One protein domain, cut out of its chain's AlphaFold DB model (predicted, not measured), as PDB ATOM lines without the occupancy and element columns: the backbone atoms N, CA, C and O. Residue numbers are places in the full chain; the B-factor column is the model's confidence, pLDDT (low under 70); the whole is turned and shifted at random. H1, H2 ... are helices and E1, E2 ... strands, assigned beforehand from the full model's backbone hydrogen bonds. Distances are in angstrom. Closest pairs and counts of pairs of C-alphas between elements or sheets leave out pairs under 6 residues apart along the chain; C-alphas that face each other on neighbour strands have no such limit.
ATOM      1  N   LYS A   6     247.793 207.136 116.654       46.75
ATOM      2  CA  LYS A   6     249.167 207.489 117.042       46.75
ATOM      3  C   LYS A   6     249.696 206.544 118.126       46.75
ATOM      4  O   LYS A   6     248.910 206.122 118.966       46.75
ATOM      5  N   ALA A   7     250.990 206.229 118.144       50.50
ATOM      6  CA  ALA A   7     251.598 205.410 119.202       50.50
ATOM      7  C   ALA A   7     252.062 206.280 120.382       50.50
ATOM      8  O   ALA A   7     252.654 207.338 120.161       50.50
ATOM      9  N   PHE A   8     251.819 205.834 121.618       57.50
ATOM     10  CA  PHE A   8     252.425 206.430 122.809       57.50
ATOM     11  C   PHE A   8     253.522 205.506 123.325       57.50
ATOM     12  O   PHE A   8     253.257 204.354 123.661       57.50
ATOM     13  N   LEU A   9     254.748 206.010 123.360       75.62
ATOM     14  CA  LEU A   9     255.948 205.267 123.717       75.62
ATOM     15  C   LEU A   9     256.371 205.586 125.148       75.62
ATOM     16  O   LEU A   9     256.338 206.751 125.551       75.62
ATOM     17  N   GLN A  10     256.810 204.558 125.871       53.69
ATOM     18  CA  GLN A  10     257.387 204.651 127.207       53.69
ATOM     19  C   GLN A  10     258.727 203.907 127.278       53.69
ATOM     20  O   GLN A  10     258.878 202.814 126.734       53.69
ATOM     21  N   LEU A  11     259.688 204.519 127.970       51.66
ATOM     22  CA  LEU A  11     261.000 203.976 128.314       51.66
ATOM     23  C   LEU A  11     261.183 204.046 129.833       51.66
ATOM     24  O   LEU A  11     261.084 205.132 130.416       51.66
ATOM     25  N   HIS A  12     261.489 202.912 130.462       54.41
ATOM     26  CA  HIS A  12     261.759 202.852 131.895       54.41
ATOM     27  C   HIS A  12     263.162 203.362 132.246       54.41
ATOM     28  O   HIS A  12     264.141 203.054 131.571       54.41
ATOM     29  N   HIS A  13     263.282 204.133 133.334       44.12
ATOM     30  CA  HIS A  13     264.574 204.645 133.820       44.12
ATOM     31  C   HIS A  13     265.495 203.545 134.394       44.12
ATOM     32  O   HIS A  13     266.690 203.775 134.580       44.12
ATOM     33  N   GLU A  14     264.974 202.341 134.662       50.34
ATOM     34  CA  GLU A  14     265.687 201.275 135.378       50.34
ATOM     35  C   GLU A  14     265.729 199.928 134.631       50.34
ATOM     36  O   GLU A  14     265.370 198.888 135.180       50.34
ATOM     37  N   ASP A  15     266.254 199.897 133.404       47.56
ATOM     38  CA  ASP A  15     266.606 198.619 132.769       47.56
ATOM     39  C   ASP A  15     267.880 198.030 133.402       47.56
ATOM     40  O   ASP A  15     269.020 198.274 132.992       47.56
ATOM     41  N   THR A  16     267.699 197.216 134.443       45.62
ATOM     42  CA  THR A  16     268.785 196.460 135.080       45.62
ATOM     43  C   THR A  16     269.170 195.236 134.242       45.62
ATOM     44  O   THR A  16     268.760 194.107 134.504       45.62
ATOM     45  N   LYS A  17     270.027 195.412 133.230       47.28
ATOM     46  CA  LYS A  17     270.672 194.261 132.573       47.28
ATOM     47  C   LYS A  17     271.701 193.626 133.513       47.28
ATOM     48  O   LYS A  17     272.771 194.177 133.764       47.28
ATOM     49  N   THR A  18     271.386 192.436 134.022       43.12
ATOM     50  CA  THR A  18     272.313 191.647 134.845       43.12
ATOM     51  C   THR A  18     273.239 190.846 133.935       43.12
ATOM     52  O   THR A  18     272.792 189.963 133.205       43.12
ATOM     53  N   TRP A  19     274.536 191.147 133.981       51.44
ATOM     54  CA  TRP A  19     275.561 190.397 133.261       51.44
ATOM     55  C   TRP A  19     276.332 189.524 134.251       51.44
ATOM     56  O   TRP A  19     277.038 190.025 135.123       51.44
ATOM     57  N   ASN A  20     276.213 188.206 134.111       51.94
ATOM     58  CA  ASN A  20     276.956 187.270 134.951       51.94
ATOM     59  C   ASN A  20     278.338 187.027 134.340       51.94
ATOM     60  O   ASN A  20     278.454 186.396 133.289       51.94
ATOM     61  N   VAL A  21     279.392 187.511 134.998       54.84
ATOM     62  CA  VAL A  21     280.776 187.285 134.568       54.84
ATOM     63  C   VAL A  21     281.380 186.168 135.415       54.84
ATOM     64  O   VAL A  21     281.598 186.307 136.612       54.84
ATOM     65  N   SER A  22     281.665 185.027 134.792       51.69
ATOM     66  CA  SER A  22     282.337 183.912 135.469       51.69
ATOM     67  C   SER A  22     283.842 184.010 135.234       51.69
ATOM     68  O   SER A  22     284.286 183.917 134.089       51.69
ATOM     69  N   VAL A  23     284.633 184.180 136.293       57.56
ATOM     70  CA  VAL A  23     286.101 184.177 136.206       57.56
ATOM     71  C   VAL A  23     286.603 182.805 136.647       57.56
ATOM     72  O   VAL A  23     286.296 182.351 137.745       57.56
ATOM     73  N   LYS A  24     287.372 182.123 135.792       55.03
ATOM     74  CA  LYS A  24     288.055 180.876 136.157       55.03
ATOM     75  C   LYS A  24     289.538 181.163 136.349       55.03
ATOM     76  O   LYS A  24     290.188 181.643 135.425       55.03
ATOM     77  N   GLN A  25     290.062 180.864 137.532       52.81
ATOM     78  CA  GLN A  25     291.500 180.871 137.780       52.81
ATOM     79  C   GLN A  25     292.087 179.551 137.268       52.81
ATOM     80  O   GLN A  25     291.573 178.483 137.592       52.81
ATOM     81  N   SER A  26     293.128 179.607 136.432       52.91
ATOM     82  CA  SER A  26     293.846 178.411 135.987       52.91
ATOM     83  C   SER A  26     295.102 178.216 136.826       52.91
ATOM     84  O   SER A  26     296.178 178.661 136.446       52.91
ATOM     85  N   GLU A  27     294.963 177.544 137.959       53.28
ATOM     86  CA  GLU A  27     296.015 176.691 138.508       53.28
ATOM     87  C   GLU A  27     295.353 175.690 139.455       53.28
ATOM     88  O   GLU A  27     294.469 176.054 140.224       53.28
ATOM     89  N   SER A  28     295.712 174.422 139.266       55.44
ATOM     90  CA  SER A  28     295.229 173.204 139.931       55.44
ATOM     91  C   SER A  28     294.444 173.392 141.238       55.44
ATOM     92  O   SER A  28     295.035 173.428 142.310       55.44
ATOM     93  N   ASP A  29     293.123 173.492 141.139       50.41
ATOM     94  CA  ASP A  29     292.125 172.678 141.846       50.41
ATOM     95  C   ASP A  29     290.727 173.267 141.596       50.41
ATOM     96  O   ASP A  29     290.569 174.394 141.133       50.41
ATOM     97  N   SER A  30     289.708 172.439 141.790       54.41
ATOM     98  CA  SER A  30     288.339 172.491 141.252       54.41
ATOM     99  C   SER A  30     287.439 173.693 141.595       54.41
ATOM    100  O   SER A  30     286.226 173.594 141.406       54.41
ATOM    101  N   ASP A  31     287.968 174.823 142.054       58.94
ATOM    102  CA  ASP A  31     287.148 175.911 142.587       58.94
ATOM    103  C   ASP A  31     286.975 177.052 141.575       58.94
ATOM    104  O   ASP A  31     287.844 177.897 141.360       58.94
ATOM    105  N   SER A  32     285.802 177.102 140.936       55.84
ATOM    106  CA  SER A  32     285.376 178.268 140.157       55.84
ATOM    107  C   SER A  32     284.638 179.264 141.051       55.84
ATOM    108  O   SER A  32     283.552 178.960 141.546       55.84
ATOM    109  N   ILE A  33     285.173 180.475 141.204       59.25
ATOM    110  CA  ILE A  33     284.470 181.579 141.864       59.25
ATOM    111  C   ILE A  33     283.584 182.277 140.825       59.25
ATOM    112  O   ILE A  33     284.070 182.829 139.840       59.25
ATOM    113  N   THR A  34     282.267 182.271 141.039       53.06
ATOM    114  CA  THR A  34     281.331 183.039 140.200       53.06
ATOM    115  C   THR A  34     281.083 184.399 140.842       53.06
ATOM    116  O   THR A  34     280.516 184.470 141.930       53.06
ATOM    117  N   ILE A  35     281.490 185.483 140.175       56.22
ATOM    118  CA  ILE A  35     281.220 186.857 140.619       56.22
ATOM    119  C   ILE A  35     280.032 187.386 139.812       56.22
ATOM    120  O   ILE A  35     280.140 187.650 138.619       56.22
ATOM    121  N   SER A  36     278.878 187.550 140.456       52.97
ATOM    122  CA  SER A  36     277.718 188.186 139.817       52.97
ATOM    123  C   SER A  36     277.793 189.694 140.049       52.97
ATOM    124  O   SER A  36     277.762 190.137 141.195       52.97
ATOM    125  N   VAL A  37     277.915 190.486 138.980       52.06
ATOM    126  CA  VAL A  37     277.941 191.954 139.059       52.06
ATOM    127  C   VAL A  37     276.675 192.498 138.407       52.06
ATOM    128  O   VAL A  37     276.408 192.239 137.237       52.06
ATOM    129  N   GLN A  38     275.899 193.284 139.151       51.78
ATOM    130  CA  GLN A  38     274.796 194.053 138.582       51.78
ATOM    131  C   GLN A  38     275.337 195.387 138.072       51.78
ATOM    132  O   GLN A  38     275.699 196.263 138.856       51.78
ATOM    133  N   ILE A  39     275.416 195.531 136.751       50.03
ATOM    134  CA  ILE A  39     275.838 196.774 136.107       50.03
ATOM    135  C   ILE A  39     274.577 197.547 135.724       50.03
ATOM    136  O   ILE A  39     273.746 197.047 134.971       50.03
ATOM    137  N   ARG A  40     274.436 198.775 136.233       51.75
ATOM    138  CA  ARG A  40     273.392 199.704 135.780       51.75
ATOM    139  C   ARG A  40     273.927 200.471 134.578       51.75
ATOM    140  O   ARG A  40     274.854 201.266 134.729       51.75
ATOM    141  N   ALA A  41     273.382 200.210 133.394       48.09
ATOM    142  CA  ALA A  41     273.652 201.053 132.239       48.09
ATOM    143  C   ALA A  41     272.831 202.350 132.374       48.09
ATOM    144  O   ALA A  41     271.650 202.268 132.710       48.09
ATOM    145  N   PRO A  42     273.414 203.539 132.146       50.47
ATOM    146  CA  PRO A  42     272.618 204.754 132.028       50.47
ATOM    147  C   PRO A  42     271.707 204.631 130.803       50.47
ATOM    148  O   PRO A  42     272.175 204.281 129.718       50.47
ATOM    149  N   VAL A  43     270.415 204.912 130.980       52.66
ATOM    150  CA  VAL A  43     269.445 204.916 129.879       52.66
ATOM    151  C   VAL A  43     269.884 205.955 128.850       52.66
ATOM    152  O   VAL A  43     270.040 207.141 129.159       52.66
ATOM    153  N   VAL A  44     270.129 205.506 127.620       53.94
ATOM    154  CA  VAL A  44     270.484 206.396 126.516       53.94
ATOM    155  C   VAL A  44     269.211 207.125 126.103       53.94
ATOM    156  O   VAL A  44     268.281 206.519 125.580       53.94
ATOM    157  N   LYS A  45     269.149 208.436 126.357       58.53
ATOM    158  CA  LYS A  45     268.028 209.279 125.928       58.53
ATOM    159  C   LYS A  45     267.865 209.185 124.406       58.53
ATOM    160  O   LYS A  45     268.681 209.739 123.668       58.53
ATOM    161  N   GLN A  46     266.798 208.531 123.953       63.12
ATOM    162  CA  GLN A  46     266.450 208.461 122.535       63.12
ATOM    163  C   GLN A  46     266.036 209.856 122.010       63.12
ATOM    164  O   GLN A  46     265.379 210.622 122.733       63.12
ATOM    165  N   PRO A  47     266.398 210.235 120.766       66.19
ATOM    166  CA  PRO A  47     265.997 211.510 120.175       66.19
ATOM    167  C   PRO A  47     264.471 211.687 120.156       66.19
ATOM    168  O   PRO A  47     263.735 210.846 119.645       66.19
ATOM    169  N   GLY A  48     263.989 212.807 120.702       66.81
ATOM    170  CA  GLY A  48     262.557 213.130 120.754       66.81
ATOM    171  C   GLY A  48     261.791 212.550 121.947       66.81
ATOM    172  O   GLY A  48     260.596 212.801 122.043       66.81
ATOM    173  N   CYS A  49     262.450 211.827 122.861       66.62
ATOM    174  CA  CYS A  49     261.831 211.427 124.124       66.62
ATOM    175  C   CYS A  49     261.960 212.537 125.182       66.62
ATOM    176  O   CYS A  49     263.051 213.076 125.420       66.62
ATOM    177  N   GLU A  50     260.843 212.866 125.825       70.00
ATOM    178  CA  GLU A  50     260.753 213.860 126.893       70.00
ATOM    179  C   GLU A  50     260.690 213.160 128.260       70.00
ATOM    180  O   GLU A  50     259.938 212.196 128.414       70.00
ATOM    181  N   PRO A  51     261.497 213.584 129.252       68.69
ATOM    182  CA  PRO A  51     261.391 213.048 130.603       68.69
ATOM    183  C   PRO A  51     260.108 213.553 131.263       68.69
ATOM    184  O   PRO A  51     259.789 214.739 131.151       68.69
ATOM    185  N   ILE A  52     259.427 212.676 132.001       64.75
ATOM    186  CA  ILE A  52     258.369 213.092 132.926       64.75
ATOM    187  C   ILE A  52     258.682 212.551 134.328       64.75
ATOM    188  O   ILE A  52     259.025 211.378 134.493       64.75
ATOM    189  N   ALA A  53     258.629 213.462 135.307       54.28
ATOM    190  CA  ALA A  53     258.744 213.225 136.749       54.28
ATOM    191  C   ALA A  53     259.896 212.297 137.206       54.28
ATOM    192  O   ALA A  53     259.690 211.409 138.027       54.28
ATOM    193  N   ASP A  54     261.115 212.501 136.689       54.47
ATOM    194  CA  ASP A  54     262.365 211.822 137.100       54.47
ATOM    195  C   ASP A  54     262.360 210.270 137.061       54.47
ATOM    196  O   ASP A  54     263.303 209.646 137.548       54.47
ATOM    197  N   LYS A  55     261.339 209.629 136.465       59.97
ATOM    198  CA  LYS A  55     261.141 208.164 136.519       59.97
ATOM    199  C   LYS A  55     261.098 207.459 135.160       59.97
ATOM    200  O   LYS A  55     261.471 206.297 135.114       59.97
ATOM    201  N   ASN A  56     260.666 208.104 134.071       69.81
ATOM    202  CA  ASN A  56     260.519 207.486 132.738       69.81
ATOM    203  C   ASN A  56     260.699 208.532 131.613       69.81
ATOM    204  O   ASN A  56     260.566 209.739 131.842       69.81
ATOM    205  N   PHE A  57     260.957 208.073 130.384       77.94
ATOM    206  CA  PHE A  57     260.931 208.912 129.179       77.94
ATOM    207  C   PHE A  57     259.775 208.518 128.263       77.94
ATOM    208  O   PHE A  57     259.495 207.334 128.087       77.94
ATOM    209  N   TYR A  58     259.142 209.508 127.638       82.88
ATOM    210  CA  TYR A  58     257.956 209.297 126.817       82.88
ATOM    211  C   TYR A  58     258.069 209.987 125.464       82.88
ATOM    212  O   TYR A  58     258.732 211.017 125.325       82.88
ATOM    213  N   LYS A  59     257.393 209.430 124.458       83.69
ATOM    214  CA  LYS A  59     257.314 210.018 123.115       83.69
ATOM    215  C   LYS A  59     255.947 209.765 122.495       83.69
ATOM    216  O   LYS A  59     255.443 208.645 122.503       83.69
ATOM    217  N   ILE A  60     255.371 210.811 121.910       82.69
ATOM    218  CA  ILE A  60     254.121 210.726 121.152       82.69
ATOM    219  C   ILE A  60     254.467 210.676 119.666       82.69
ATOM    220  O   ILE A  60     254.969 211.649 119.101       82.69
ATOM    221  N   HIS A  61     254.180 209.553 119.013       81.94
ATOM    222  CA  HIS A  61     254.350 209.422 117.566       81.94
ATOM    223  C   HIS A  61     253.230 210.143 116.821       81.94
ATOM    224  O   HIS A  61     252.057 209.962 117.130       81.94
ATOM    225  N   SER A  62     253.560 210.957 115.817       76.81
ATOM    226  CA  SER A  62     252.563 211.700 115.034       76.81
ATOM    227  C   SER A  62     251.837 210.851 113.990       76.81
ATOM    228  O   SER A  62     250.717 211.191 113.595       76.81
ATOM    229  N   ASP A  63     252.462 209.763 113.550       76.38
ATOM    230  CA  ASP A  63     251.994 208.975 112.419       76.38
ATOM    231  C   ASP A  63     250.925 207.967 112.837       76.38
ATOM    232  O   ASP A  63     251.043 207.257 113.841       76.38
ATOM    233  N   LYS A  64     249.852 207.902 112.046       76.69
ATOM    234  CA  LYS A  64     248.734 206.990 112.292       76.69
ATOM    235  C   LYS A  64     249.102 205.579 111.846       76.69
ATOM    236  O   LYS A  64     249.368 205.350 110.672       76.69
ATOM    237  N   ASN A  65     249.015 204.632 112.769       75.44
ATOM    238  CA  ASN A  65     249.351 203.227 112.576       75.44
ATOM    239  C   ASN A  65     248.271 202.323 113.184       75.44
ATOM    240  O   ASN A  65     247.478 202.762 114.012       75.44
ATOM    241  N   ASN A  66     248.208 201.051 112.788       80.75
ATOM    242  CA  ASN A  66     247.428 200.060 113.542       80.75
ATOM    243  C   ASN A  66     248.177 199.679 114.841       80.75
ATOM    244  O   ASN A  66     249.367 199.968 114.964       80.75
ATOM    245  N   TRP A  67     247.503 199.033 115.798       83.75
ATOM    246  CA  TRP A  67     248.101 198.715 117.105       83.75
ATOM    247  C   TRP A  67     249.352 197.826 116.997       83.75
ATOM    248  O   TRP A  67     250.343 198.075 117.677       83.75
ATOM    249  N   ARG A  68     249.354 196.836 116.092       81.31
ATOM    250  CA  ARG A  68     250.497 195.930 115.897       81.31
ATOM    251  C   ARG A  68     251.730 196.672 115.378       81.31
ATOM    252  O   ARG A  68     252.810 196.457 115.911       81.31
ATOM    253  N   ASN A  69     251.549 197.556 114.398       80.38
ATOM    254  CA  ASN A  69     252.616 198.407 113.871       80.38
ATOM    255  C   ASN A  69     253.103 199.403 114.929       80.38
ATOM    256  O   ASN A  69     254.293 199.659 115.018       80.38
ATOM    257  N   ALA A  70     252.197 199.961 115.737       79.94
ATOM    258  CA  ALA A  70     252.565 200.846 116.838       79.94
ATOM    259  C   ALA A  70     253.441 200.123 117.878       79.94
ATOM    260  O   ALA A  70     254.423 200.693 118.344       79.94
ATOM    261  N   LEU A  71     253.131 198.855 118.178       78.69
ATOM    262  CA  LEU A  71     253.961 197.996 119.024       78.69
ATOM    263  C   LEU A  71     255.355 197.767 118.418       78.69
ATOM    264  O   LEU A  71     256.343 197.896 119.135       78.69
ATOM    265  N   ASP A  72     255.438 197.469 117.115       78.69
ATOM    266  CA  ASP A  72     256.721 197.269 116.422       78.69
ATOM    267  C   ASP A  72     257.569 198.549 116.396       78.69
ATOM    268  O   ASP A  72     258.747 198.493 116.726       78.69
ATOM    269  N   ILE A  73     256.968 199.710 116.106       82.25
ATOM    270  CA  ILE A  73     257.659 201.012 116.112       82.25
ATOM    271  C   ILE A  73     258.257 201.309 117.490       82.25
ATOM    272  O   ILE A  73     259.404 201.735 117.588       82.25
ATOM    273  N   CYS A  74     257.501 201.082 118.571       77.38
ATOM    274  CA  CYS A  74     258.032 201.275 119.917       77.38
ATOM    275  C   CYS A  74     259.190 200.311 120.218       77.38
ATOM    276  O   CYS A  74     260.193 200.743 120.776       77.38
ATOM    277  N   ALA A  75     259.087 199.045 119.804       76.69
ATOM    278  CA  ALA A  75     260.143 198.053 120.004       76.69
ATOM    279  C   ALA A  75     261.418 198.357 119.192       76.69
ATOM    280  O   ALA A  75     262.524 198.166 119.698       76.69
ATOM    281  N   GLU A  76     261.282 198.858 117.959       80.94
ATOM    282  CA  GLU A  76     262.399 199.323 117.121       80.94
ATOM    283  C   GLU A  76     263.146 200.509 117.750       80.94
ATOM    284  O   GLU A  76     264.350 200.659 117.547       80.94
ATOM    285  N   GLU A  77     262.455 201.317 118.558       80.69
ATOM    286  CA  GLU A  77     263.033 202.415 119.343       80.69
ATOM    287  C   GLU A  77     263.548 201.968 120.726       80.69
ATOM    288  O   GLU A  77     263.792 202.807 121.596       80.69
ATOM    289  N   GLU A  78     263.733 200.656 120.928       76.88
ATOM    290  CA  GLU A  78     264.154 200.030 122.192       76.88
ATOM    291  C   GLU A  78     263.229 200.372 123.376       76.88
ATOM    292  O   GLU A  78     263.659 200.446 124.524       76.88
ATOM    293  N   ALA A  79     261.947 200.580 123.087       80.06
ATOM    294  CA  ALA A  79     260.915 200.989 124.026       80.06
ATOM    295  C   ALA A  79     259.691 200.066 123.940       80.06
ATOM    296  O   ALA A  79     259.692 199.037 123.262       80.06
ATOM    297  N   HIS A  80     258.605 200.443 124.608       82.88
ATOM    298  CA  HIS A  80     257.330 199.747 124.488       82.88
ATOM    299  C   HIS A  80     256.156 200.726 124.409       82.88
ATOM    300  O   HIS A  80     256.295 201.919 124.693       82.88
ATOM    301  N   LEU A  81     254.987 200.225 123.989       84.81
ATOM    302  CA  LEU A  81     253.752 201.003 124.100       84.81
ATOM    303  C   LEU A  81     253.494 201.333 125.572       84.81
ATOM    304  O   LEU A  81     253.708 200.485 126.438       84.81
ATOM    305  N   LEU A  82     253.008 202.544 125.835       88.75
ATOM    306  CA  LEU A  82     252.691 203.051 127.170       88.75
ATOM    307  C   LEU A  82     251.852 202.049 127.967       88.75
ATOM    308  O   LEU A  82     250.758 201.687 127.533       88.75
ATOM    309  N   VAL A  83     252.326 201.648 129.144       87.81
ATOM    310  CA  VAL A  83     251.551 200.860 130.107       87.81
ATOM    311  C   VAL A  83     251.348 201.726 131.338       87.81
ATOM    312  O   VAL A  83     252.267 201.904 132.125       87.81
ATOM    313  N   ILE A  84     250.137 202.260 131.493       87.50
ATOM    314  CA  ILE A  84     249.799 203.107 132.637       87.50
ATOM    315  C   ILE A  84     249.601 202.215 133.865       87.50
ATOM    316  O   ILE A  84     248.771 201.302 133.848       87.50
ATOM    317  N   ASN A  85     250.356 202.482 134.924       84.88
ATOM    318  CA  ASN A  85     250.405 201.690 136.150       84.88
ATOM    319  C   ASN A  85     250.013 202.476 137.413       84.88
ATOM    320  O   ASN A  85     249.944 201.912 138.505       84.88
ATOM    321  N   SER A  86     249.733 203.775 137.292       84.81
ATOM    322  CA  SER A  86     249.301 204.606 138.415       84.81
ATOM    323  C   SER A  86     248.485 205.816 137.964       84.81
ATOM    324  O   SER A  86     248.515 206.217 136.802       84.81
ATOM    325  N   GLU A  87     247.744 206.410 138.902       82.00
ATOM    326  CA  GLU A  87     247.026 207.669 138.667       82.00
ATOM    327  C   GLU A  87     247.993 208.827 138.365       82.00
ATOM    328  O   GLU A  87     247.734 209.610 137.460       82.00
ATOM    329  N   GLU A  88     249.125 208.882 139.078       80.69
ATOM    330  CA  GLU A  88     250.191 209.879 138.888       80.69
ATOM    331  C   GLU A  88     250.747 209.817 137.457       80.69
ATOM    332  O   GLU A  88     250.810 210.829 136.767       80.69
ATOM    333  N   GLU A  89     251.048 208.612 136.957       83.19
ATOM    334  CA  GLU A  89     251.527 208.422 135.583       83.19
ATOM    335  C   GLU A  89     250.478 208.818 134.531       83.19
ATOM    336  O   GLU A  89     250.823 209.328 133.464       83.19
ATOM    337  N   ALA A  90     249.189 208.621 134.819       83.56
ATOM    338  CA  ALA A  90     248.119 209.049 133.925       83.56
ATOM    339  C   ALA A  90     248.029 210.583 133.827       83.56
ATOM    340  O   ALA A  90     247.865 211.113 132.726       83.56
ATOM    341  N   GLU A  91     248.154 211.295 134.951       81.50
ATOM    342  CA  GLU A  91     248.189 212.767 134.999       81.50
ATOM    343  C   GLU A  91     249.408 213.318 134.240       81.50
ATOM    344  O   GLU A  91     249.285 214.220 133.405       81.50
ATOM    345  N   ASP A  92     250.569 212.698 134.444       80.62
ATOM    346  CA  ASP A  92     251.813 212.994 133.734       80.62
ATOM    347  C   ASP A  92     251.658 212.844 132.210       80.62
ATOM    348  O   ASP A  92     252.003 213.752 131.443       80.62
ATOM    349  N   VAL A  93     251.074 211.734 131.753       80.94
ATOM    350  CA  VAL A  93     250.782 211.467 130.335       80.94
ATOM    351  C   VAL A  93     249.825 212.505 129.743       80.94
ATOM    352  O   VAL A  93     250.048 212.968 128.620       80.94
ATOM    353  N   ILE A  94     248.783 212.905 130.481       78.69
ATOM    354  CA  ILE A  94     247.847 213.954 130.048       78.69
ATOM    355  C   ILE A  94     248.595 215.270 129.833       78.69
ATOM    356  O   ILE A  94     248.459 215.875 128.767       78.69
ATOM    357  N   SER A  95     249.446 215.671 130.782       78.00
ATOM    358  CA  SER A  95     250.222 216.913 130.680       78.00
ATOM    359  C   SER A  95     251.110 216.952 129.426       78.00
ATOM    360  O   SER A  95     251.209 217.984 128.752       78.00
ATOM    361  N   LEU A  96     251.696 215.808 129.042       78.69
ATOM    362  CA  LEU A  96     252.484 215.678 127.816       78.69
ATOM    363  C   LEU A  96     251.608 215.851 126.565       78.69
ATOM    364  O   LEU A  96     251.974 216.596 125.653       78.69
ATOM    365  N   ILE A  97     250.440 215.201 126.521       77.31
ATOM    366  CA  ILE A  97     249.494 215.308 125.394       77.31
ATOM    367  C   ILE A  97     249.054 216.764 125.195       77.31
ATOM    368  O   ILE A  97     249.024 217.257 124.063       77.31
ATOM    369  N   GLU A  98     248.751 217.468 126.286       74.38
ATOM    370  CA  GLU A  98     248.349 218.874 126.254       74.38
ATOM    371  C   GLU A  98     249.469 219.791 125.766       74.38
ATOM    372  O   GLU A  98     249.233 220.650 124.912       74.38
ATOM    373  N   LYS A  99     250.702 219.573 126.240       73.69
ATOM    374  CA  LYS A  99     251.886 220.336 125.826       73.69
ATOM    375  C   LYS A  99     252.150 220.238 124.323       73.69
ATOM    376  O   LYS A  99     252.526 221.233 123.703       73.69
ATOM    377  N   HIS A 100     251.925 219.071 123.718       70.75
ATOM    378  CA  HIS A 100     252.060 218.889 122.269       70.75
ATOM    379  C   HIS A 100     250.864 219.435 121.460       70.75
ATOM    380  O   HIS A 100     250.871 219.350 120.232       70.75
ATOM    381  N   GLY A 101     249.897 220.085 122.125       53.47
ATOM    382  CA  GLY A 101     249.073 221.145 121.548       53.47
ATOM    383  C   GLY A 101     247.878 220.665 120.749       53.47
ATOM    384  O   GLY A 101     247.701 221.071 119.600       53.47
ATOM    385  N   THR A 102     247.055 219.778 121.312       49.38
ATOM    386  CA  THR A 102     246.038 219.143 120.486       49.38
ATOM    387  C   THR A 102     244.760 218.701 121.237       49.38
ATOM    388  O   THR A 102     244.822 218.164 122.335       49.38
ATOM    389  N   THR A 103     243.576 218.920 120.639       51.03
ATOM    390  CA  THR A 103     242.269 218.949 121.345       51.03
ATOM    391  C   THR A 103     241.541 217.602 121.486       51.03
ATOM    392  O   THR A 103     240.696 217.463 122.371       51.03
ATOM    393  N   ARG A 104     241.870 216.589 120.668       48.00
ATOM    394  CA  ARG A 104     241.226 215.262 120.684       48.00
ATOM    395  C   ARG A 104     242.182 214.167 120.225       48.00
ATOM    396  O   ARG A 104     242.533 214.140 119.043       48.00
ATOM    397  N   TRP A 105     242.542 213.229 121.109       65.19
ATOM    398  CA  TRP A 105     243.424 212.121 120.726       65.19
ATOM    399  C   TRP A 105     243.010 210.774 121.255       65.19
ATOM    400  O   TRP A 105     242.693 210.588 122.426       65.19
ATOM    401  N   VAL A 106     243.120 209.832 120.331       73.00
ATOM    402  CA  VAL A 106     243.203 208.410 120.588       73.00
ATOM    403  C   VAL A 106     244.657 208.020 120.329       73.00
ATOM    404  O   VAL A 106     245.153 208.201 119.212       73.00
ATOM    405  N   HIS A 107     245.337 207.511 121.352       83.62
ATOM    406  CA  HIS A 107     246.700 206.991 121.254       83.62
ATOM    407  C   HIS A 107     246.706 205.497 121.568       83.62
ATOM    408  O   HIS A 107     246.060 205.069 122.517       83.62
ATOM    409  N   TRP A 108     247.426 204.689 120.797       87.12
ATOM    410  CA  TRP A 108     247.645 203.288 121.141       87.12
ATOM    411  C   TRP A 108     248.470 203.170 122.417       87.12
ATOM    412  O   TRP A 108     249.480 203.862 122.567       87.12
ATOM    413  N   VAL A 109     248.035 202.272 123.299       90.00
ATOM    414  CA  VAL A 109     248.704 201.940 124.561       90.00
ATOM    415  C   VAL A 109     248.815 200.424 124.723       90.00
ATOM    416  O   VAL A 109     248.198 199.648 123.991       90.00
ATOM    417  N   GLY A 110     249.656 199.993 125.653       89.56
ATOM    418  CA  GLY A 110     250.125 198.624 125.805       89.56
ATOM    419  C   GLY A 110     249.185 197.708 126.587       89.56
ATOM    420  O   GLY A 110     249.650 197.024 127.493       89.56
ATOM    421  N   PHE A 111     247.895 197.652 126.248       89.12
ATOM    422  CA  PHE A 111     246.982 196.616 126.755       89.12
ATOM    423  C   PHE A 111     246.085 196.043 125.652       89.12
ATOM    424  O   PHE A 111     245.873 196.684 124.621       89.12
ATOM    425  N   HIS A 112     245.576 194.829 125.852       86.19
ATOM    426  CA  HIS A 112     244.713 194.113 124.912       86.19
ATOM    427  C   HIS A 112     243.943 192.979 125.611       86.19
ATOM    428  O   HIS A 112     244.310 192.560 126.704       86.19
ATOM    429  N   ASP A 113     242.943 192.400 124.953       86.69
ATOM    430  CA  ASP A 113     242.222 191.188 125.389       86.69
ATOM    431  C   ASP A 113     242.210 190.097 124.298       86.69
ATOM    432  O   ASP A 113     241.317 189.258 124.206       86.69
ATOM    433  N   HIS A 114     243.267 190.058 123.476       81.69
ATOM    434  CA  HIS A 114     243.458 189.095 122.381       81.69
ATOM    435  C   HIS A 114     243.219 187.619 122.732       81.69
ATOM    436  O   HIS A 114     242.890 186.836 121.840       81.69
ATOM    437  N   PHE A 115     243.429 187.226 123.989       79.75
ATOM    438  CA  PHE A 115     243.321 185.835 124.427       79.75
ATOM    439  C   PHE A 115     241.891 185.435 124.786       79.75
ATOM    440  O   PHE A 115     241.478 184.309 124.510       79.75
ATOM    441  N   GLN A 116     241.146 186.348 125.406       81.94
ATOM    442  CA  GLN A 116     239.791 186.123 125.879       81.94
ATOM    443  C   GLN A 116     239.088 187.472 126.009       81.94
ATOM    444  O   GLN A 116     239.533 188.318 126.776       81.94
ATOM    445  N   GLU A 117     237.968 187.630 125.300       83.94
ATOM    446  CA  GLU A 117     237.148 188.845 125.340       83.94
ATOM    447  C   GLU A 117     236.831 189.250 126.785       83.94
ATOM    448  O   GLU A 117     236.305 188.447 127.565       83.94
ATOM    449  N   GLY A 118     237.156 190.495 127.132       82.81
ATOM    450  CA  GLY A 118     236.945 191.043 128.470       82.81
ATOM    451  C   GLY A 118     238.009 190.677 129.516       82.81
ATOM    452  O   GLY A 118     237.943 191.204 130.629       82.81
ATOM    453  N   ASP A 119     238.996 189.828 129.199       86.44
ATOM    454  CA  ASP A 119     240.173 189.575 130.052       86.44
ATOM    455  C   ASP A 119     241.367 190.408 129.558       86.44
ATOM    456  O   ASP A 119     242.203 189.967 128.766       86.44
ATOM    457  N   TYR A 120     241.412 191.661 130.014       87.38
ATOM    458  CA  TYR A 120     242.426 192.634 129.611       87.38
ATOM    459  C   TYR A 120     243.770 192.391 130.303       87.38
ATOM    460  O   TYR A 120     243.871 192.386 131.536       87.38
ATOM    461  N   VAL A 121     244.822 192.290 129.495       84.06
ATOM    462  CA  VAL A 121     246.215 192.171 129.932       84.06
ATOM    463  C   VAL A 121     247.082 193.255 129.301       84.06
ATOM    464  O   VAL A 121     246.782 193.764 128.221       84.06
ATOM    465  N   THR A 122     248.165 193.625 129.979       85.50
ATOM    466  CA  THR A 122     249.206 194.483 129.412       85.50
ATOM    467  C   THR A 122     250.012 193.713 128.362       85.50
ATOM    468  O   THR A 122     249.979 192.483 128.305       85.50
ATOM    469  N   ILE A 123     250.821 194.419 127.574       81.12
ATOM    470  CA  ILE A 123     251.814 193.815 126.665       81.12
ATOM    471  C   ILE A 123     252.889 192.977 127.388       81.12
ATOM    472  O   ILE A 123     253.655 192.275 126.733       81.12
ATOM    473  N   PHE A 124     252.925 193.015 128.724       81.19
ATOM    474  CA  PHE A 124     253.773 192.176 129.576       81.19
ATOM    475  C   PHE A 124     253.027 190.967 130.163       81.19
ATOM    476  O   PHE A 124     253.566 190.261 131.011       81.19
ATOM    477  N   ASN A 125     251.802 190.697 129.693       77.25
ATOM    478  CA  ASN A 125     250.909 189.641 130.179       77.25
ATOM    479  C   ASN A 125     250.496 189.783 131.656       77.25
ATOM    480  O   ASN A 125     250.121 188.802 132.301       77.25
ATOM    481  N   GLU A 126     250.523 190.998 132.196       84.38
ATOM    482  CA  GLU A 126     250.001 191.294 133.529       84.38
ATOM    483  C   GLU A 126     248.521 191.664 133.425       84.38
ATOM    484  O   GLU A 126     248.117 192.337 132.477       84.38
ATOM    485  N   LYS A 127     247.681 191.258 134.385       86.44
ATOM    486  CA  LYS A 127     246.264 191.647 134.348       86.44
ATOM    487  C   LYS A 127     246.123 193.151 134.551       86.44
ATOM    488  O   LYS A 127     246.661 193.692 135.518       86.44
ATOM    489  N   LEU A 128     245.320 193.805 133.711       84.69
ATOM    490  CA  LEU A 128     245.130 195.259 133.762       84.69
ATOM    491  C   LEU A 128     244.520 195.728 135.097       84.69
ATOM    492  O   LEU A 128     244.831 196.798 135.599       84.69
ATOM    493  N   ASN A 129     243.689 194.900 135.734       83.69
ATOM    494  CA  ASN A 129     243.139 195.211 137.059       83.69
ATOM    495  C   ASN A 129     244.180 195.156 138.194       83.69
ATOM    496  O   ASN A 129     243.927 195.665 139.284       83.69
ATOM    497  N   SER A 130     245.332 194.529 137.951       83.44
ATOM    498  CA  SER A 130     246.444 194.412 138.896       83.44
ATOM    499  C   SER A 130     247.621 195.326 138.560       83.44
ATOM    500  O   SER A 130     248.507 195.475 139.395       83.44
ATOM    501  N   SER A 131     247.619 195.962 137.383       76.75
ATOM    502  CA  SER A 131     248.710 196.834 136.930       76.75
ATOM    503  C   SER A 131     248.716 198.206 137.607       76.75
ATOM    504  O   SER A 131     249.682 198.936 137.457       76.75
ATOM    505  N   GLY A 132     247.666 198.558 138.361       81.00
ATOM    506  CA  GLY A 132     247.598 199.776 139.181       81.00
ATOM    507  C   GLY A 132     246.822 200.948 138.567       81.00
ATOM    508  O   GLY A 132     246.510 201.901 139.281       81.00
ATOM    509  N   TYR A 133     246.407 200.856 137.298       82.25
ATOM    510  CA  TYR A 133     245.521 201.834 136.659       82.25
ATOM    511  C   TYR A 133     244.522 201.159 135.707       82.25
ATOM    512  O   TYR A 133     244.892 200.615 134.671       82.25
ATOM    513  N   GLN A 134     243.232 201.217 136.052       85.06
ATOM    514  CA  GLN A 134     242.144 200.666 135.240       85.06
ATOM    515  C   GLN A 134     240.947 201.627 135.229       85.06
ATOM    516  O   GLN A 134     240.008 201.491 136.016       85.06
ATOM    517  N   LYS A 135     240.986 202.609 134.326       83.69
ATOM    518  CA  LYS A 135     239.887 203.550 134.077       83.69
ATOM    519  C   LYS A 135     239.437 203.456 132.631       83.69
ATOM    520  O   LYS A 135     240.251 203.532 131.717       83.69
ATOM    521  N   TRP A 136     238.135 203.300 132.440       79.56
ATOM    522  CA  TRP A 136     237.530 203.157 131.124       79.56
ATOM    523  C   TRP A 136     236.774 204.421 130.733       79.56
ATOM    524  O   TRP A 136     236.155 205.072 131.576       79.56
ATOM    525  N   ALA A 137     236.817 204.752 129.442       68.62
ATOM    526  CA  ALA A 137     236.000 205.815 128.874       68.62
ATOM    527  C   ALA A 137     234.497 205.465 128.966       68.62
ATOM    528  O   ALA A 137     234.138 204.297 129.137       68.62
ATOM    529  N   PRO A 138     233.587 206.446 128.839       60.91
ATOM    530  CA  PRO A 138     232.154 206.186 128.926       60.91
ATOM    531  C   PRO A 138     231.699 205.171 127.871       60.91
ATOM    532  O   PRO A 138     231.904 205.376 126.677       60.91
ATOM    533  N   GLY A 139     231.051 204.094 128.320       62.84
ATOM    534  CA  GLY A 139     230.616 203.002 127.444       62.84
ATOM    535  C   GLY A 139     231.682 201.939 127.173       62.84
ATOM    536  O   GLY A 139     231.370 200.966 126.495       62.84
ATOM    537  N   GLU A 140     232.887 202.084 127.731       76.88
ATOM    538  CA  GLU A 140     233.947 201.080 127.686       76.88
ATOM    539  C   GLU A 140     234.067 200.326 129.028       76.88
ATOM    540  O   GLU A 140     233.735 200.880 130.082       76.88
ATOM    541  N   PRO A 141     234.548 199.072 129.029       76.75
ATOM    542  CA  PRO A 141     234.825 198.249 127.855       76.75
ATOM    543  C   PRO A 141     233.517 197.763 127.205       76.75
ATOM    544  O   PRO A 141     232.699 197.113 127.857       76.75
ATOM    545  N   GLY A 142     233.298 198.106 125.934       61.84
ATOM    546  CA  GLY A 142     232.036 197.859 125.221       61.84
ATOM    547  C   GLY A 142     232.214 197.390 123.778       61.84
ATOM    548  O   GLY A 142     231.276 197.458 122.978       61.84
ATOM    549  N   GLY A 143     233.419 196.937 123.430       59.97
ATOM    550  CA  GLY A 143     233.770 196.491 122.089       59.97
ATOM    551  C   GLY A 143     233.006 195.245 121.628       59.97
ATOM    552  O   GLY A 143     232.560 194.411 122.408       59.97
ATOM    553  N   SER A 144     232.847 195.110 120.309       61.41
ATOM    554  CA  SER A 144     232.559 193.800 119.707       61.41
ATOM    555  C   SER A 144     233.772 192.881 119.873       61.41
ATOM    556  O   SER A 144     234.880 193.409 119.939       61.41
ATOM    557  N   SER A 145     233.598 191.566 119.696       67.56
ATOM    558  CA  SER A 145     234.675 190.548 119.712       67.56
ATOM    559  C   SER A 145     235.784 190.702 118.649       67.56
ATOM    560  O   SER A 145     236.493 189.750 118.322       67.56
ATOM    561  N   SER A 146     235.850 191.857 117.992       68.00
ATOM    562  CA  SER A 146     236.827 192.237 116.980       68.00
ATOM    563  C   SER A 146     237.672 193.458 117.382       68.00
ATOM    564  O   SER A 146     238.516 193.887 116.593       68.00
ATOM    565  N   LEU A 147     237.446 194.039 118.569       76.00
ATOM    566  CA  LEU A 147     238.115 195.244 119.067       76.00
ATOM    567  C   LEU A 147     238.982 194.914 120.279       76.00
ATOM    568  O   LEU A 147     238.641 195.249 121.405       76.00
ATOM    569  N   ASN A 148     240.137 194.310 120.010       82.50
ATOM    570  CA  ASN A 148     240.906 193.683 121.079       82.50
ATOM    571  C   ASN A 148     242.132 194.499 121.527       82.50
ATOM    572  O   ASN A 148     242.990 193.985 122.233       82.50
ATOM    573  N   CYS A 149     242.279 195.739 121.051       87.25
ATOM    574  CA  CYS A 149     243.468 196.574 121.247       87.25
ATOM    575  C   CYS A 149     243.152 197.810 122.092       87.25
ATOM    576  O   CYS A 149     242.231 198.563 121.775       87.25
ATOM    577  N   GLY A 150     243.970 198.058 123.111       87.12
ATOM    578  CA  GLY A 150     243.819 199.175 124.029       87.12
ATOM    579  C   GLY A 150     244.303 200.503 123.462       87.12
ATOM    580  O   GLY A 150     245.390 200.603 122.888       87.12
ATOM    581  N   PHE A 151     243.509 201.551 123.661       86.38
ATOM    582  CA  PHE A 151     243.885 202.925 123.360       86.38
ATOM    583  C   PHE A 151     243.602 203.839 124.554       86.38
ATOM    584  O   PHE A 151     242.654 203.633 125.305       86.38
ATOM    585  N   PHE A 152     244.421 204.873 124.704       84.94
ATOM    586  CA  PHE A 152     244.199 205.973 125.623       84.94
ATOM    587  C   PHE A 152     243.426 207.075 124.910       84.94
ATOM    588  O   PHE A 152     243.823 207.536 123.833       84.94
ATOM    589  N   TYR A 153     242.312 207.481 125.509       75.75
ATOM    590  CA  TYR A 153     241.455 208.543 125.007       75.75
ATOM    591  C   TYR A 153     241.552 209.761 125.915       75.75
ATOM    592  O   TYR A 153     241.246 209.683 127.101       75.75
ATOM    593  N   TYR A 154     241.926 210.895 125.325       69.06
ATOM    594  CA  TYR A 154     241.877 212.199 125.973       69.06
ATOM    595  C   TYR A 154     241.141 213.186 125.069       69.06
ATOM    596  O   TYR A 154     241.468 213.341 123.884       69.06
ATOM    597  N   SER A 155     240.131 213.856 125.620       62.69
ATOM    598  CA  SER A 155     239.392 214.912 124.935       62.69
ATOM    599  C   SER A 155     239.239 216.101 125.863       62.69
ATOM    600  O   SER A 155     238.651 215.988 126.937       62.69
TER     601      SER A 155
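AT A GLANCE: This is residues 6 to 155 of the 393 residues of an uncharacterized protein of Blattella germanica (UniProt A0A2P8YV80). What shape do these atoms make? A body built on a strongly twisted sheet, curled round helix H2 with H1 on its other face, bears a long arm, the hairpin E2 and E3; residues 26 to 31 at its tip stand free. What makes it up? The 150 printed residues hold E1 E2 E3 E4 E5 H1 H2 E6 E7 in that order, class mixed, with under half of the residues in named elements. The mixed sheet runs E4 E5 E1 E6 E7; the whole is loose, with radius of gyration of the C-alphas 19.8 A and spans of 72 by 36 by 27 A.

HOW THE PARTS SIT: How do the strands pair? E1, residues 6 to 12, is antiparallel to E5, residues 56 to 60 (N 11 and O 57, 2.8 A), and parallel to E6, residues 104 to 112 (N 108 and O 6, 2.8 A). E4, residues 50 to 52, forms a hairpin with E5 (N 50 and O 58, 2.9 A), as E6 does with E7, residues 149 to 155 (N 152 and O 107, 2.7 A). E2, residues 18 to 23, and E3, residues 33 to 38, form an antiparallel hairpin with no N and O within hydrogen-bond range across it; C-alphas 20 and 36 face each other at 5.0 A. Where are the helices? Three layers, helices on both faces of the sheet, are formed by H1, residues 67 to 76, 8.8 A in height over it (closest C-alphas Ala 7 and Ala 70, 5.2 A), and H2, residues 87 to 99, on the opposite face (Ile 52 of E4 and Asp 92, 6.6 A). In both, every O i to N i+4 pair is within hydrogen-bond range.

IN THESE COORDINATES: Where do the first and last elements lie? E1 begins at C-alpha 6 (249.167, 207.489, 117.042), and E7 ends at C-alpha 155 (239.392, 214.912, 124.935). Which are longest? E6 measures 21.8 A from first to last C-alpha, bending by 62 degrees at residue 109; E1 measures 20.0 A, E7 19.1 A and H2 18.7 A.

THE WHOLE: How far does it reach? The two C-alphas farthest apart, of Ser 28 and Thr 103, are 72.4 A apart; the printed part has no cut. Which links are long, and where is confidence low? Those from E3 to E4 and E6 to E7 are long, and 64 residues, among them 10 to 49, are under pLDDT 70.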